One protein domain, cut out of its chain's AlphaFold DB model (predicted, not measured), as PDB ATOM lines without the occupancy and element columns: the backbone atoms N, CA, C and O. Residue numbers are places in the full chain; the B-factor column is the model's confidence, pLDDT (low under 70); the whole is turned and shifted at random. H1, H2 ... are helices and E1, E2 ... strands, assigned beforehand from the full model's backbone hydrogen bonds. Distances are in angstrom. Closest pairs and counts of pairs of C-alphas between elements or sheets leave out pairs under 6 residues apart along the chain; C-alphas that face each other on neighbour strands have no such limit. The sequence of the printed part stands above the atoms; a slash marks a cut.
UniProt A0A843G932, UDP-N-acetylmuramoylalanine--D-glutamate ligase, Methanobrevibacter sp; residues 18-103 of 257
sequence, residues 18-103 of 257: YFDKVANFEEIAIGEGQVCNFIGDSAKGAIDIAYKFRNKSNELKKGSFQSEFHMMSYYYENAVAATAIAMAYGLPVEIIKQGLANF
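AT A GLANCE: This is residues 18 to 103 of the 257 residues of the protein "UDP-N-acetylmuramoylalanine--D-glutamate ligase" of Methanobrevibacter sp (UniProt A0A843G932). A slab of three long antiparallel strands, E2, E3 and E4, has a helical hairpin of H2 and H3 packed on one face and the short helix H1 on the other, three layers with helices on both faces of the sheet. The small strand E1 lies off one end of this body, apart from the sheet. The printed part has 86 residues with three named helices and four named strands, in the order H1 E1 E2 E3 E4 H2 H3, and its class is mixed, helices and strands. The sheet's order is E2, E3, E4, all antiparallel. The whole is compact, with a radius of gyration of the C-alphas of 12.5 A and spans of 34 by 25 by 20 A.

IN THESE COORDINATES: In the sheet, E2 is residues 38 to 43, 16.6 A long; E3 is residues 46 to 54, 25.6 A; and E4 is residues 60 to 68, 25.7 A, from C-alpha 60 at (202.580, 146.650, 153.764). H2 is residues 75 to 88, 19.6 A long, and H3 is residues 93 to 102, 14.3 A, ending with C-alpha 102 at (227.722, 143.219, 166.259). H1, residues 18 to 23, measures 8.5 A and begins with C-alpha 18 at (215.252, 161.479, 150.927). E1 is residues 29 to 31, 5.9 A long.

HOW THE PARTS SIT: E2, E3 and E4 form a meander, each strand the antiparallel neighbour of the one before. In the hairpin of E2 and E3, N 41 and O 48 are within hydrogen-bond range at 2.8 A. In the hairpin of E3 and E4, N 47 and O 67 are within range at 2.8 A. H2 is on the sheet at a height of 8.6 A, over E2 and E3, and runs slantwise to the strands, at 40 degrees to E2 on the local plane; the closest C-alphas of H2 and E2 are those of Val 80 and Gly 40, 5.8 A apart. H3 is on the same face at a height of 6.6 A, only just over E4, on which 3 of its C-alphas fall, and runs along the strands, at 20 degrees to E4 on the local plane; its closest C-alpha to E4 is that of Ala 101, 4.8 A from that of Glu 68. H2 and H3 touch, with the C-alphas of Thr 83 and Ile 96 closest at 6.6 A, at a shallow tilt of 29 degrees, opposite ways. H1 is on the opposite face at a height of 7.3 A, only just over E2 and E3, with 3 C-alphas falling on each, and runs across the strands, at 66 degrees to E2 on the local plane; the closest C-alphas of H1 and E3 are those of Ala 23 and Ala 50, 5.3 A apart. E1 pairs with no named strand, but its residues 29 to 31 pair antiparallel with residues 34 to 35. In H1, H2 and H3, every O i to N i+4 pair is within hydrogen-bond range.

THE WHOLE: The C-alphas farthest apart are those of Glu 32 and Asn 102, 37.1 A. The printed part has no cut, and no link is long. The mean pLDDT of the printed part is 86.4; residue 18 and residues 43 to 44 are under 70.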
ATOM      1  N   TYR A  18     215.976 162.657 151.394       68.44
ATOM      2  CA  TYR A  18     215.252 161.479 150.927       68.44
ATOM      3  C   TYR A  18     214.923 160.510 152.063       68.44
ATOM      4  O   TYR A  18     213.952 159.758 151.948       68.44
ATOM      5  N   PHE A  19     215.697 160.529 153.155       74.00
ATOM      6  CA  PHE A  19     215.405 159.720 154.333       74.00
ATOM      7  C   PHE A  19     214.045 160.108 154.904       74.00
ATOM      8  O   PHE A  19     213.186 159.245 155.095       74.00
ATOM      9  N   ASP A  20     213.814 161.412 155.072       74.44
ATOM     10  CA  ASP A  20     212.548 161.942 155.573       74.44
ATOM     11  C   ASP A  20     211.383 161.594 154.642       74.44
ATOM     12  O   ASP A  20     210.318 161.207 155.114       74.44
ATOM     13  N   LYS A  21     211.584 161.627 153.319       72.81
ATOM     14  CA  LYS A  21     210.552 161.229 152.344       72.81
ATOM     15  C   LYS A  21     210.132 159.765 152.512       72.81
ATOM     16  O   LYS A  21     208.937 159.482 152.614       72.81
ATOM     17  N   VAL A  22     211.077 158.821 152.607       71.25
ATOM     18  CA  VAL A  22     210.734 157.400 152.843       71.25
ATOM     19  C   VAL A  22     210.148 157.196 154.241       71.25
ATOM     20  O   VAL A  22     209.173 156.456 154.390       71.25
ATOM     21  N   ALA A  23     210.692 157.872 155.257       74.00
ATOM     22  CA  ALA A  23     210.192 157.812 156.630       74.00
ATOM     23  C   ALA A  23     208.752 158.347 156.749       74.00
ATOM     24  O   ALA A  23     207.952 157.795 157.503       74.00
ATOM     25  N   ASN A  24     208.397 159.350 155.941       79.75
ATOM     26  CA  ASN A  24     207.046 159.901 155.804       79.75
ATOM     27  C   ASN A  24     206.167 159.119 154.814       79.75
ATOM     28  O   ASN A  24     205.011 159.475 154.577       79.75
ATOM     29  N   PHE A  25     206.673 158.003 154.285       79.88
ATOM     30  CA  PHE A  25     205.977 157.091 153.379       79.88
ATOM     31  C   PHE A  25     205.625 157.684 152.015       79.88
ATOM     32  O   PHE A  25     204.697 157.201 151.353       79.88
ATOM     33  N   GLU A  26     206.380 158.680 151.574       83.25
ATOM     34  CA  GLU A  26     206.298 159.226 150.226       83.25
ATOM     35  C   GLU A  26     206.882 158.232 149.213       83.25
ATOM     36  O   GLU A  26     207.711 157.379 149.541       83.25
ATOM     37  N   GLU A  27     206.395 158.275 147.974       80.50
ATOM     38  CA  GLU A  27     206.983 157.486 146.893       80.50
ATOM     39  C   GLU A  27     208.146 158.246 146.273       80.50
ATOM     40  O   GLU A  27     207.996 159.371 145.801       80.50
ATOM     41  N   ILE A  28     209.308 157.601 146.245       81.94
ATOM     42  CA  ILE A  28     210.497 158.129 145.585       81.94
ATOM     43  C   ILE A  28     210.686 157.320 144.310       81.94
ATOM     44  O   ILE A  28     211.047 156.143 144.375       81.94
ATOM     45  N   ALA A  29     210.407 157.934 143.162       82.88
ATOM     46  CA  ALA A  29     210.670 157.335 141.861       82.88
ATOM     47  C   ALA A  29     212.178 157.326 141.588       82.88
ATOM     48  O   ALA A  29     212.856 158.337 141.758       82.88
ATOM     49  N   ILE A  30     212.691 156.172 141.173       81.94
ATOM     50  CA  ILE A  30     214.134 155.940 140.983       81.94
ATOM     51  C   ILE A  30     214.481 155.441 139.580       81.94
ATOM     52  O   ILE A  30     215.626 155.107 139.293       81.94
ATOM     53  N   GLY A  31     213.470 155.353 138.723       80.25
ATOM     54  CA  GLY A  31     213.541 154.808 137.380       80.25
ATOM     55  C   GLY A  31     212.139 154.502 136.870       80.25
ATOM     56  O   GLY A  31     211.155 154.586 137.611       80.25
ATOM     57  N   GLU A  32     212.041 154.138 135.598       85.44
ATOM     58  CA  GLU A  32     210.765 153.779 134.984       85.44
ATOM     59  C   GLU A  32     210.162 152.550 135.686       85.44
ATOM     60  O   GLU A  32     210.748 151.468 135.707       85.44
ATOM     61  N   GLY A  33     209.010 152.741 136.337       80.12
ATOM     62  CA  GLY A  33     208.333 151.691 137.105       80.12
ATOM     63  C   GLY A  33     209.048 151.251 138.390       80.12
ATOM     64  O   GLY A  33     208.666 150.236 138.971       80.12
ATOM     65  N   GLN A  34     210.071 151.978 138.850       79.75
ATOM     66  CA  GLN A  34     210.838 151.628 140.045       79.75
ATOM     67  C   GLN A  34     210.669 152.676 141.147       79.75
ATOM     68  O   GLN A  34     210.811 153.877 140.912       79.75
ATOM     69  N   VAL A  35     210.439 152.200 142.374       85.31
ATOM     70  CA  VAL A  35     210.339 153.029 143.583       85.31
ATOM     71  C   VAL A  35     211.378 152.621 144.626       85.31
ATOM     72  O   VAL A  35     211.778 151.457 144.707       85.31
ATOM     73  N   CYS A  36     211.830 153.586 145.425       83.69
ATOM     74  CA  CYS A  36     212.716 153.334 146.554       83.69
ATOM     75  C   CYS A  36     211.930 152.757 147.738       83.69
ATOM     76  O   CYS A  36     211.055 153.419 148.288       83.69
ATOM     77  N   ASN A  37     212.262 151.526 148.132       88.75
ATOM     78  CA  ASN A  37     211.606 150.833 149.246       88.75
ATOM     79  C   ASN A  37     212.411 150.878 150.547       88.75
ATOM     80  O   ASN A  37     211.854 150.619 151.611       88.75
ATOM     81  N   PHE A  38     213.711 151.140 150.454       90.56
ATOM     82  CA  PHE A  38     214.646 151.179 151.570       90.56
ATOM     83  C   PHE A  38     215.647 152.290 151.315       90.56
ATOM     84  O   PHE A  38     216.194 152.378 150.217       90.56
ATOM     85  N   ILE A  39     215.908 153.091 152.336       88.19
ATOM     86  CA  ILE A  39     216.965 154.090 152.322       88.19
ATOM     87  C   ILE A  39     217.727 154.011 153.637       88.19
ATOM     88  O   ILE A  39     217.124 153.865 154.702       88.19
ATOM     89  N   GLY A  40     219.050 154.049 153.532       85.62
ATOM     90  CA  GLY A  40     219.940 154.179 154.673       85.62
ATOM     91  C   GLY A  40     220.545 155.566 154.711       85.62
ATOM     92  O   GLY A  40     220.756 156.174 153.664       85.62
ATOM     93  N   ASP A  41     220.828 156.028 155.917       80.81
ATOM     94  CA  ASP A  41     221.589 157.238 156.177       80.81
ATOM     95  C   ASP A  41     222.626 156.950 157.264       80.81
ATOM     96  O   ASP A  41     222.363 156.171 158.187       80.81
ATOM     97  N   SER A  42     223.822 157.518 157.135       72.38
ATOM     98  CA  SER A  42     224.921 157.216 158.052       72.38
ATOM     99  C   SER A  42     225.041 158.275 159.144       72.38
ATOM    100  O   SER A  42     225.020 159.474 158.904       72.38
ATOM    101  N   ALA A  43     225.204 157.862 160.387       63.81
ATOM    102  CA  ALA A  43     225.606 158.767 161.452       63.81
ATOM    103  C   ALA A  43     226.903 158.233 162.050       63.81
ATOM    104  O   ALA A  43     227.230 157.055 161.921       63.81
ATOM    105  N   LYS A  44     227.690 159.086 162.706       65.75
ATOM    106  CA  LYS A  44     228.946 158.629 163.311       65.75
ATOM    107  C   LYS A  44     228.653 157.525 164.342       65.75
ATOM    108  O   LYS A  44     228.111 157.812 165.404       65.75
ATOM    109  N   GLY A  45     229.029 156.283 164.020       74.12
ATOM    110  CA  GLY A  45     228.795 155.094 164.851       74.12
ATOM    111  C   GLY A  45     227.380 154.507 164.771       74.12
ATOM    112  O   GLY A  45     227.033 153.662 165.600       74.12
ATOM    113  N   ALA A  46     226.557 154.944 163.817       84.44
ATOM    114  CA  ALA A  46     225.180 154.491 163.674       84.44
ATOM    115  C   ALA A  46     224.709 154.476 162.214       84.44
ATOM    116  O   ALA A  46     225.259 155.137 161.337       84.44
ATOM    117  N   ILE A  47     223.638 153.733 161.965       87.31
ATOM    118  CA  ILE A  47     222.916 153.736 160.697       87.31
ATOM    119  C   ILE A  47     221.429 153.944 160.967       87.31
ATOM    120  O   ILE A  47     220.824 153.260 161.799       87.31
ATOM    121  N   ASP A  48     220.846 154.891 160.248       88.56
ATOM    122  CA  ASP A  48     219.410 155.099 160.184       88.56
ATOM    123  C   ASP A  48     218.879 154.371 158.947       88.56
ATOM    124  O   ASP A  48     219.427 154.505 157.857       88.56
ATOM    125  N   ILE A  49     217.801 153.598 159.088       91.38
ATOM    126  CA  ILE A  49     217.153 152.909 157.966       91.38
ATOM    127  C   ILE A  49     215.664 153.224 157.970       91.38
ATOM    128  O   ILE A  49     214.969 152.958 158.951       91.38
ATOM    129  N   ALA A  50     215.162 153.741 156.852       90.31
ATOM    130  CA  ALA A  50     213.738 153.897 156.586       90.31
ATOM    131  C   ALA A  50     213.299 152.927 155.490       90.31
ATOM    132  O   ALA A  50     214.035 152.644 154.543       90.31
ATOM    133  N   TYR A  51     212.088 152.395 155.631       91.44
ATOM    134  CA  TYR A  51     211.561 151.383 154.730       91.44
ATOM    135  C   TYR A  51     210.059 151.534 154.496       91.44
ATOM    136  O   TYR A  51     209.289 151.910 155.381       91.44
ATOM    137  N   LYS A  52     209.639 151.170 153.286       91.12
ATOM    138  CA  LYS A  52     208.250 151.042 152.846       91.12
ATOM    139  C   LYS A  52     208.213 149.961 151.769       91.12
ATOM    140  O   LYS A  52     208.568 150.206 150.625       91.12
ATOM    141  N   PHE A  53     207.801 148.751 152.127       89.88
ATOM    142  CA  PHE A  53     207.776 147.613 151.208       89.88
ATOM    143  C   PHE A  53     206.609 146.675 151.515       89.88
ATOM    144  O   PHE A  53     206.022 146.717 152.595       89.88
ATOM    145  N   ARG A  54     206.257 145.804 150.566       88.69
ATOM    146  CA  ARG A  54     205.327 144.695 150.819       88.69
ATOM    147  C   ARG A  54     206.109 143.411 151.049       88.69
ATOM    148  O   ARG A  54     206.985 143.081 150.254       88.69
ATOM    149  N   ASN A  55     205.813 142.701 152.134       85.25
ATOM    150  CA  ASN A  55     206.457 141.418 152.423       85.25
ATOM    151  C   ASN A  55     205.884 140.284 151.548       85.25
ATOM    152  O   ASN A  55     204.967 140.491 150.751       85.25
ATOM    153  N   LYS A  56     206.396 139.056 151.721       83.75
ATOM    154  CA  LYS A  56     205.936 137.867 150.971       83.75
ATOM    155  C   LYS A  56     204.440 137.564 151.135       83.75
ATOM    156  O   LYS A  56     203.845 136.970 150.245       83.75
ATOM    157  N   SER A  57     203.826 137.991 152.238       87.00
ATOM    158  CA  SER A  57     202.387 137.862 152.503       87.00
ATOM    159  C   SER A  57     201.566 139.038 151.954       87.00
ATOM    160  O   SER A  57     200.387 139.162 152.273       87.00
ATOM    161  N   ASN A  58     202.175 139.904 151.136       86.50
ATOM    162  CA  ASN A  58     201.590 141.122 150.567       86.50
ATOM    163  C   ASN A  58     201.186 142.192 151.607       86.50
ATOM    164  O   ASN A  58     200.497 143.169 151.286       86.50
ATOM    165  N   GLU A  59     201.641 142.044 152.850       88.81
ATOM    166  CA  GLU A  59     201.423 143.007 153.924       88.81
ATOM    167  C   GLU A  59     202.347 144.211 153.726       88.81
ATOM    168  O   GLU A  59     203.551 144.053 153.515       88.81
ATOM    169  N   LEU A  60     201.792 145.423 153.811       89.81
ATOM    170  CA  LEU A  60     202.580 146.650 153.764       89.81
ATOM    171  C   LEU A  60     203.337 146.827 155.086       89.81
ATOM    172  O   LEU A  60     202.732 147.070 156.129       89.81
ATOM    173  N   LYS A  61     204.663 146.758 155.023       90.31
ATOM    174  CA  LYS A  61     205.581 147.087 156.110       90.31
ATOM    175  C   LYS A  61     206.183 148.456 155.848       90.31
ATOM    176  O   LYS A  61     206.698 148.720 154.764       90.31
ATOM    177  N   LYS A  62     206.114 149.331 156.843       91.94
ATOM    178  CA  LYS A  62     206.678 150.672 156.755       91.94
ATOM    179  C   LYS A  62     207.148 151.158 158.121       91.94
ATOM    180  O   LYS A  62     206.529 150.804 159.124       91.94
ATOM    181  N   GLY A  63     208.213 151.942 158.151       92.12
ATOM    182  CA  GLY A  63     208.761 152.515 159.374       92.12
ATOM    183  C   GLY A  63     210.198 152.977 159.186       92.12
ATOM    184  O   GLY A  63     210.726 152.972 158.075       92.12
ATOM    185  N   SER A  64     210.827 153.353 160.288       92.44
ATOM    186  CA  SER A  64     212.254 153.630 160.347       92.44
ATOM    187  C   SER A  64     212.822 153.185 161.687       92.44
ATOM    188  O   SER A  64     212.091 153.043 162.672       92.44
ATOM    189  N   PHE A  65     214.122 152.918 161.720       93.06
ATOM    190  CA  PHE A  65     214.849 152.626 162.945       93.06
ATOM    191  C   PHE A  65     216.289 153.117 162.842       93.06
ATOM    192  O   PHE A  65     216.817 153.291 161.746       93.06
ATOM    193  N   GLN A  66     216.906 153.291 164.003       91.25
ATOM    194  CA  GLN A  66     218.335 153.519 164.147       91.25
ATOM    195  C   GLN A  66     218.986 152.277 164.760       91.25
ATOM    196  O   GLN A  66     218.386 151.612 165.616       91.25
ATOM    197  N   SER A  67     220.206 151.971 164.334       92.31
ATOM    198  CA  SER A  67     221.066 150.953 164.932       92.31
ATOM    199  C   SER A  67     222.470 151.501 165.130       92.31
ATOM    200  O   SER A  67     222.934 152.300 164.322       92.31
ATOM    201  N   GLU A  68     223.172 151.010 166.148       89.62
ATOM    202  CA  GLU A  68     224.632 151.114 166.175       89.62
ATOM    203  C   GLU A  68     225.204 150.411 164.938       89.62
ATOM    204  O   GLU A  68     224.690 149.369 164.507       89.62
ATOM    205  N   PHE A  69     226.225 151.023 164.346       85.56
ATOM    206  CA  PHE A  69     226.934 150.493 163.192       85.56
ATOM    207  C   PHE A  69     228.338 151.086 163.154       85.56
ATOM    208  O   PHE A  69     228.517 152.300 163.084       85.56
ATOM    209  N   HIS A  70     229.341 150.219 163.241       82.56
ATOM    210  CA  HIS A  70     230.732 150.639 163.431       82.56
ATOM    211  C   HIS A  70     231.558 150.587 162.144       82.56
ATOM    212  O   HIS A  70     232.749 150.884 162.173       82.56
ATOM    213  N   MET A  71     230.938 150.185 161.032       80.69
ATOM    214  CA  MET A  71     231.600 150.054 159.738       80.69
ATOM    215  C   MET A  71     231.464 151.319 158.892       80.69
ATOM    216  O   MET A  71     230.664 152.208 159.185       80.69
ATOM    217  N   MET A  72     232.261 151.378 157.827       73.50
ATOM    218  CA  MET A  72     232.484 152.573 157.016       73.50
ATOM    219  C   MET A  72     232.330 152.304 155.506       73.50
ATOM    220  O   MET A  72     232.254 151.156 155.083       73.50
ATOM    221  N   SER A  73     232.300 153.351 154.673       76.44
ATOM    222  CA  SER A  73     232.255 153.227 153.199       76.44
ATOM    223  C   SER A  73     231.097 152.328 152.695       76.44
ATOM    224  O   SER A  73     229.969 152.418 153.187       76.44
ATOM    225  N   TYR A  74     231.356 151.443 151.729       78.00
ATOM    226  CA  TYR A  74     230.400 150.524 151.097       78.00
ATOM    227  C   TYR A  74     229.653 149.607 152.080       78.00
ATOM    228  O   TYR A  74     228.628 149.018 151.727       78.00
ATOM    229  N   TYR A  75     230.103 149.491 153.335       83.00
ATOM    230  CA  TYR A  75     229.372 148.739 154.348       83.00
ATOM    231  C   TYR A  75     227.990 149.311 154.661       83.00
ATOM    232  O   TYR A  75     227.107 148.535 155.024       83.00
ATOM    233  N   TYR A  76     227.762 150.614 154.479       83.69
ATOM    234  CA  TYR A  76     226.426 151.194 154.646       83.69
ATOM    235  C   TYR A  76     225.441 150.652 153.606       83.69
ATOM    236  O   TYR A  76     224.341 150.224 153.956       83.69
ATOM    237  N   GLU A  77     225.849 150.576 152.340       81.56
ATOM    238  CA  GLU A  77     225.024 150.000 151.272       81.56
ATOM    239  C   GLU A  77     224.752 148.514 151.526       81.56
ATOM    240  O   GLU A  77     223.606 148.055 151.447       81.56
ATOM    241  N   ASN A  78     225.791 147.777 151.926       89.50
ATOM    242  CA  ASN A  78     225.677 146.367 152.283       89.50
ATOM    243  C   ASN A  78     224.724 146.154 153.469       89.50
ATOM    244  O   ASN A  78     223.924 145.218 153.454       89.50
ATOM    245  N   ALA A  79     224.752 147.036 154.471       91.75
ATOM    246  CA  ALA A  79     223.866 146.983 155.630       91.75
ATOM    247  C   ALA A  79     222.399 147.243 155.262       91.75
ATOM    248  O   ALA A  79     221.509 146.532 155.742       91.75
ATOM    249  N   VAL A  80     222.126 148.213 154.381       92.44
ATOM    250  CA  VAL A  80     220.765 148.483 153.881       92.44
ATOM    251  C   VAL A  80     220.247 147.296 153.072       92.44
ATOM    252  O   VAL A  80     219.115 146.855 153.284       92.44
ATOM    253  N   ALA A  81     221.074 146.727 152.192       92.81
ATOM    254  CA  ALA A  81     220.714 145.551 151.406       92.81
ATOM    255  C   ALA A  81     220.449 144.323 152.295       92.81
ATOM    256  O   ALA A  81     219.413 143.666 152.155       92.81
ATOM    257  N   ALA A  82     221.332 144.045 153.259       95.12
ATOM    258  CA  ALA A  82     221.166 142.956 154.220       95.12
ATOM    259  C   ALA A  82     219.898 143.138 155.069       95.12
ATOM    260  O   ALA A  82     219.143 142.183 155.263       95.12
ATOM    261  N   THR A  83     219.615 144.370 155.502       95.69
ATOM    262  CA  THR A  83     218.385 144.722 156.222       95.69
ATOM    263  C   THR A  83     217.147 144.457 155.373       95.69
ATOM    264  O   THR A  83     216.208 143.811 155.845       95.69
ATOM    265  N   ALA A  84     217.142 144.901 154.115       93.69
ATOM    266  CA  ALA A  84     216.021 144.692 153.208       93.69
ATOM    267  C   ALA A  84     215.726 143.200 153.005       93.69
ATOM    268  O   ALA A  84     214.570 142.773 153.082       93.69
ATOM    269  N   ILE A  85     216.773 142.390 152.819       93.62
ATOM    270  CA  ILE A  85     216.655 140.935 152.701       93.62
ATOM    271  C   ILE A  85     216.119 140.340 154.010       93.62
ATOM    272  O   ILE A  85     215.113 139.632 153.983       93.62
ATOM    273  N   ALA A  86     216.719 140.657 155.158       95.06
ATOM    274  CA  ALA A  86     216.288 140.145 156.460       95.06
ATOM    275  C   ALA A  86     214.803 140.446 156.737       95.06
ATOM    276  O   ALA A  86     214.037 139.552 157.107       95.06
ATOM    277  N   MET A  87     214.364 141.676 156.462       93.88
ATOM    278  CA  MET A  87     212.962 142.072 156.594       93.88
ATOM    279  C   MET A  87     212.043 141.339 155.609       93.88
ATOM    280  O   MET A  87     210.949 140.917 155.987       93.88
ATOM    281  N   ALA A  88     212.474 141.130 154.361       89.62
ATOM    282  CA  ALA A  88     211.714 140.366 153.370       89.62
ATOM    283  C   ALA A  88     211.543 138.884 153.757       89.62
ATOM    284  O   ALA A  88     210.556 138.251 153.367       89.62
ATOM    285  N   TYR A  89     212.471 138.337 154.547       90.81
ATOM    286  CA  TYR A  89     212.374 137.004 155.152       90.81
ATOM    287  C   TYR A  89     211.636 136.981 156.500       90.81
ATOM    288  O   TYR A  89     211.415 135.903 157.046       90.81
ATOM    289  N   GLY A  90     211.185 138.135 156.999       92.12
ATOM    290  CA  GLY A  90     210.358 138.236 158.201       92.12
ATOM    291  C   GLY A  90     211.140 138.310 159.512       92.12
ATOM    292  O   GLY A  90     210.555 138.056 160.564       92.12
ATOM    293  N   LEU A  91     212.432 138.654 159.479       94.81
ATOM    294  CA  LEU A  91     213.196 138.861 160.709       94.81
ATOM    295  C   LEU A  91     212.683 140.107 161.461       94.81
ATOM    296  O   LEU A  91     212.430 141.141 160.832       94.81
ATOM    297  N   PRO A  92     212.550 140.048 162.801       94.75
ATOM    298  CA  PRO A  92     212.195 141.212 163.606       94.75
ATOM    299  C   PRO A  92     213.274 142.300 163.559       94.75
ATOM    300  O   PRO A  92     214.466 141.995 163.571       94.75
ATOM    301  N   VAL A  93     212.854 143.570 163.610       95.44
ATOM    302  CA  VAL A  93     213.755 144.741 163.597       95.44
ATOM    303  C   VAL A  93     214.819 144.661 164.695       95.44
ATOM    304  O   VAL A  93     215.983 144.944 164.437       95.44
ATOM    305  N   GLU A  94     214.460 144.206 165.898       96.75
ATOM    306  CA  GLU A  94     215.416 144.096 167.010       96.75
ATOM    307  C   GLU A  94     216.536 143.078 166.747       96.75
ATOM    308  O   GLU A  94     217.676 143.311 167.138       96.75
ATOM    309  N   ILE A  95     216.254 141.988 166.025       97.88
ATOM    310  CA  ILE A  95     217.281 141.012 165.627       97.88
ATOM    311  C   ILE A  95     218.199 141.605 164.554       97.88
ATOM    312  O   ILE A  95     219.409 141.398 164.589       97.88
ATOM    313  N   ILE A  96     217.641 142.387 163.627       97.62
ATOM    314  CA  ILE A  96     218.420 143.086 162.598       97.62
ATOM    315  C   ILE A  96     219.365 144.107 163.247       97.62
ATOM    316  O   ILE A  96     220.552 144.103 162.936       97.62
ATOM    317  N   LYS A  97     218.875 144.916 164.195       97.31
ATOM    318  CA  LYS A  97     219.694 145.876 164.959       97.31
ATOM    319  C   LYS A  97     220.849 145.189 165.688       97.31
ATOM    320  O   LYS A  97     221.983 145.646 165.612       97.31
ATOM    321  N   GLN A  98     220.588 144.052 166.336       96.56
ATOM    322  CA  GLN A  98     221.646 143.257 166.971       96.56
ATOM    323  C   GLN A  98     222.684 142.760 165.958       96.56
ATOM    324  O   GLN A  98     223.876 142.780 166.254       96.56
ATOM    325  N   GLY A  99     222.255 142.322 164.773       96.25
ATOM    326  CA  GLY A  99     223.167 141.909 163.705       96.25
ATOM    327  C   GLY A  99     224.051 143.055 163.209       96.25
ATOM    328  O   GLY A  99     225.256 142.869 163.076       96.25
ATOM    329  N   LEU A 100     223.469 144.237 162.994       94.50
ATOM    330  CA  LEU A 100     224.184 145.440 162.552       94.50
ATOM    331  C   LEU A 100     225.207 145.920 163.592       94.50
ATOM    332  O   LEU A 100     226.361 146.141 163.239       94.50
ATOM    333  N   ALA A 101     224.810 146.013 164.864       91.19
ATOM    334  CA  ALA A 101     225.686 146.473 165.945       91.19
ATOM    335  C   ALA A 101     226.882 145.532 166.181       91.19
ATOM    336  O   ALA A 101     227.989 145.977 166.468       91.19
ATOM    337  N   ASN A 102     226.676 144.220 166.028       91.81
ATOM    338  CA  ASN A 102     227.722 143.219 166.259       91.81
ATOM    339  C   ASN A 102     228.569 142.904 165.017       91.81
ATOM    340  O   ASN A 102     229.498 142.095 165.104       91.81
ATOM    341  N   PHE A 103     228.250 143.484 163.858       90.62
ATOM    342  CA  PHE A 103     229.006 143.244 162.639       90.62
ATOM    343  C   PHE A 103     230.371 143.936 162.717       90.62
ATOM    344  O   PHE A 103     230.460 145.150 162.878       90.62
TER     345      PHE A 103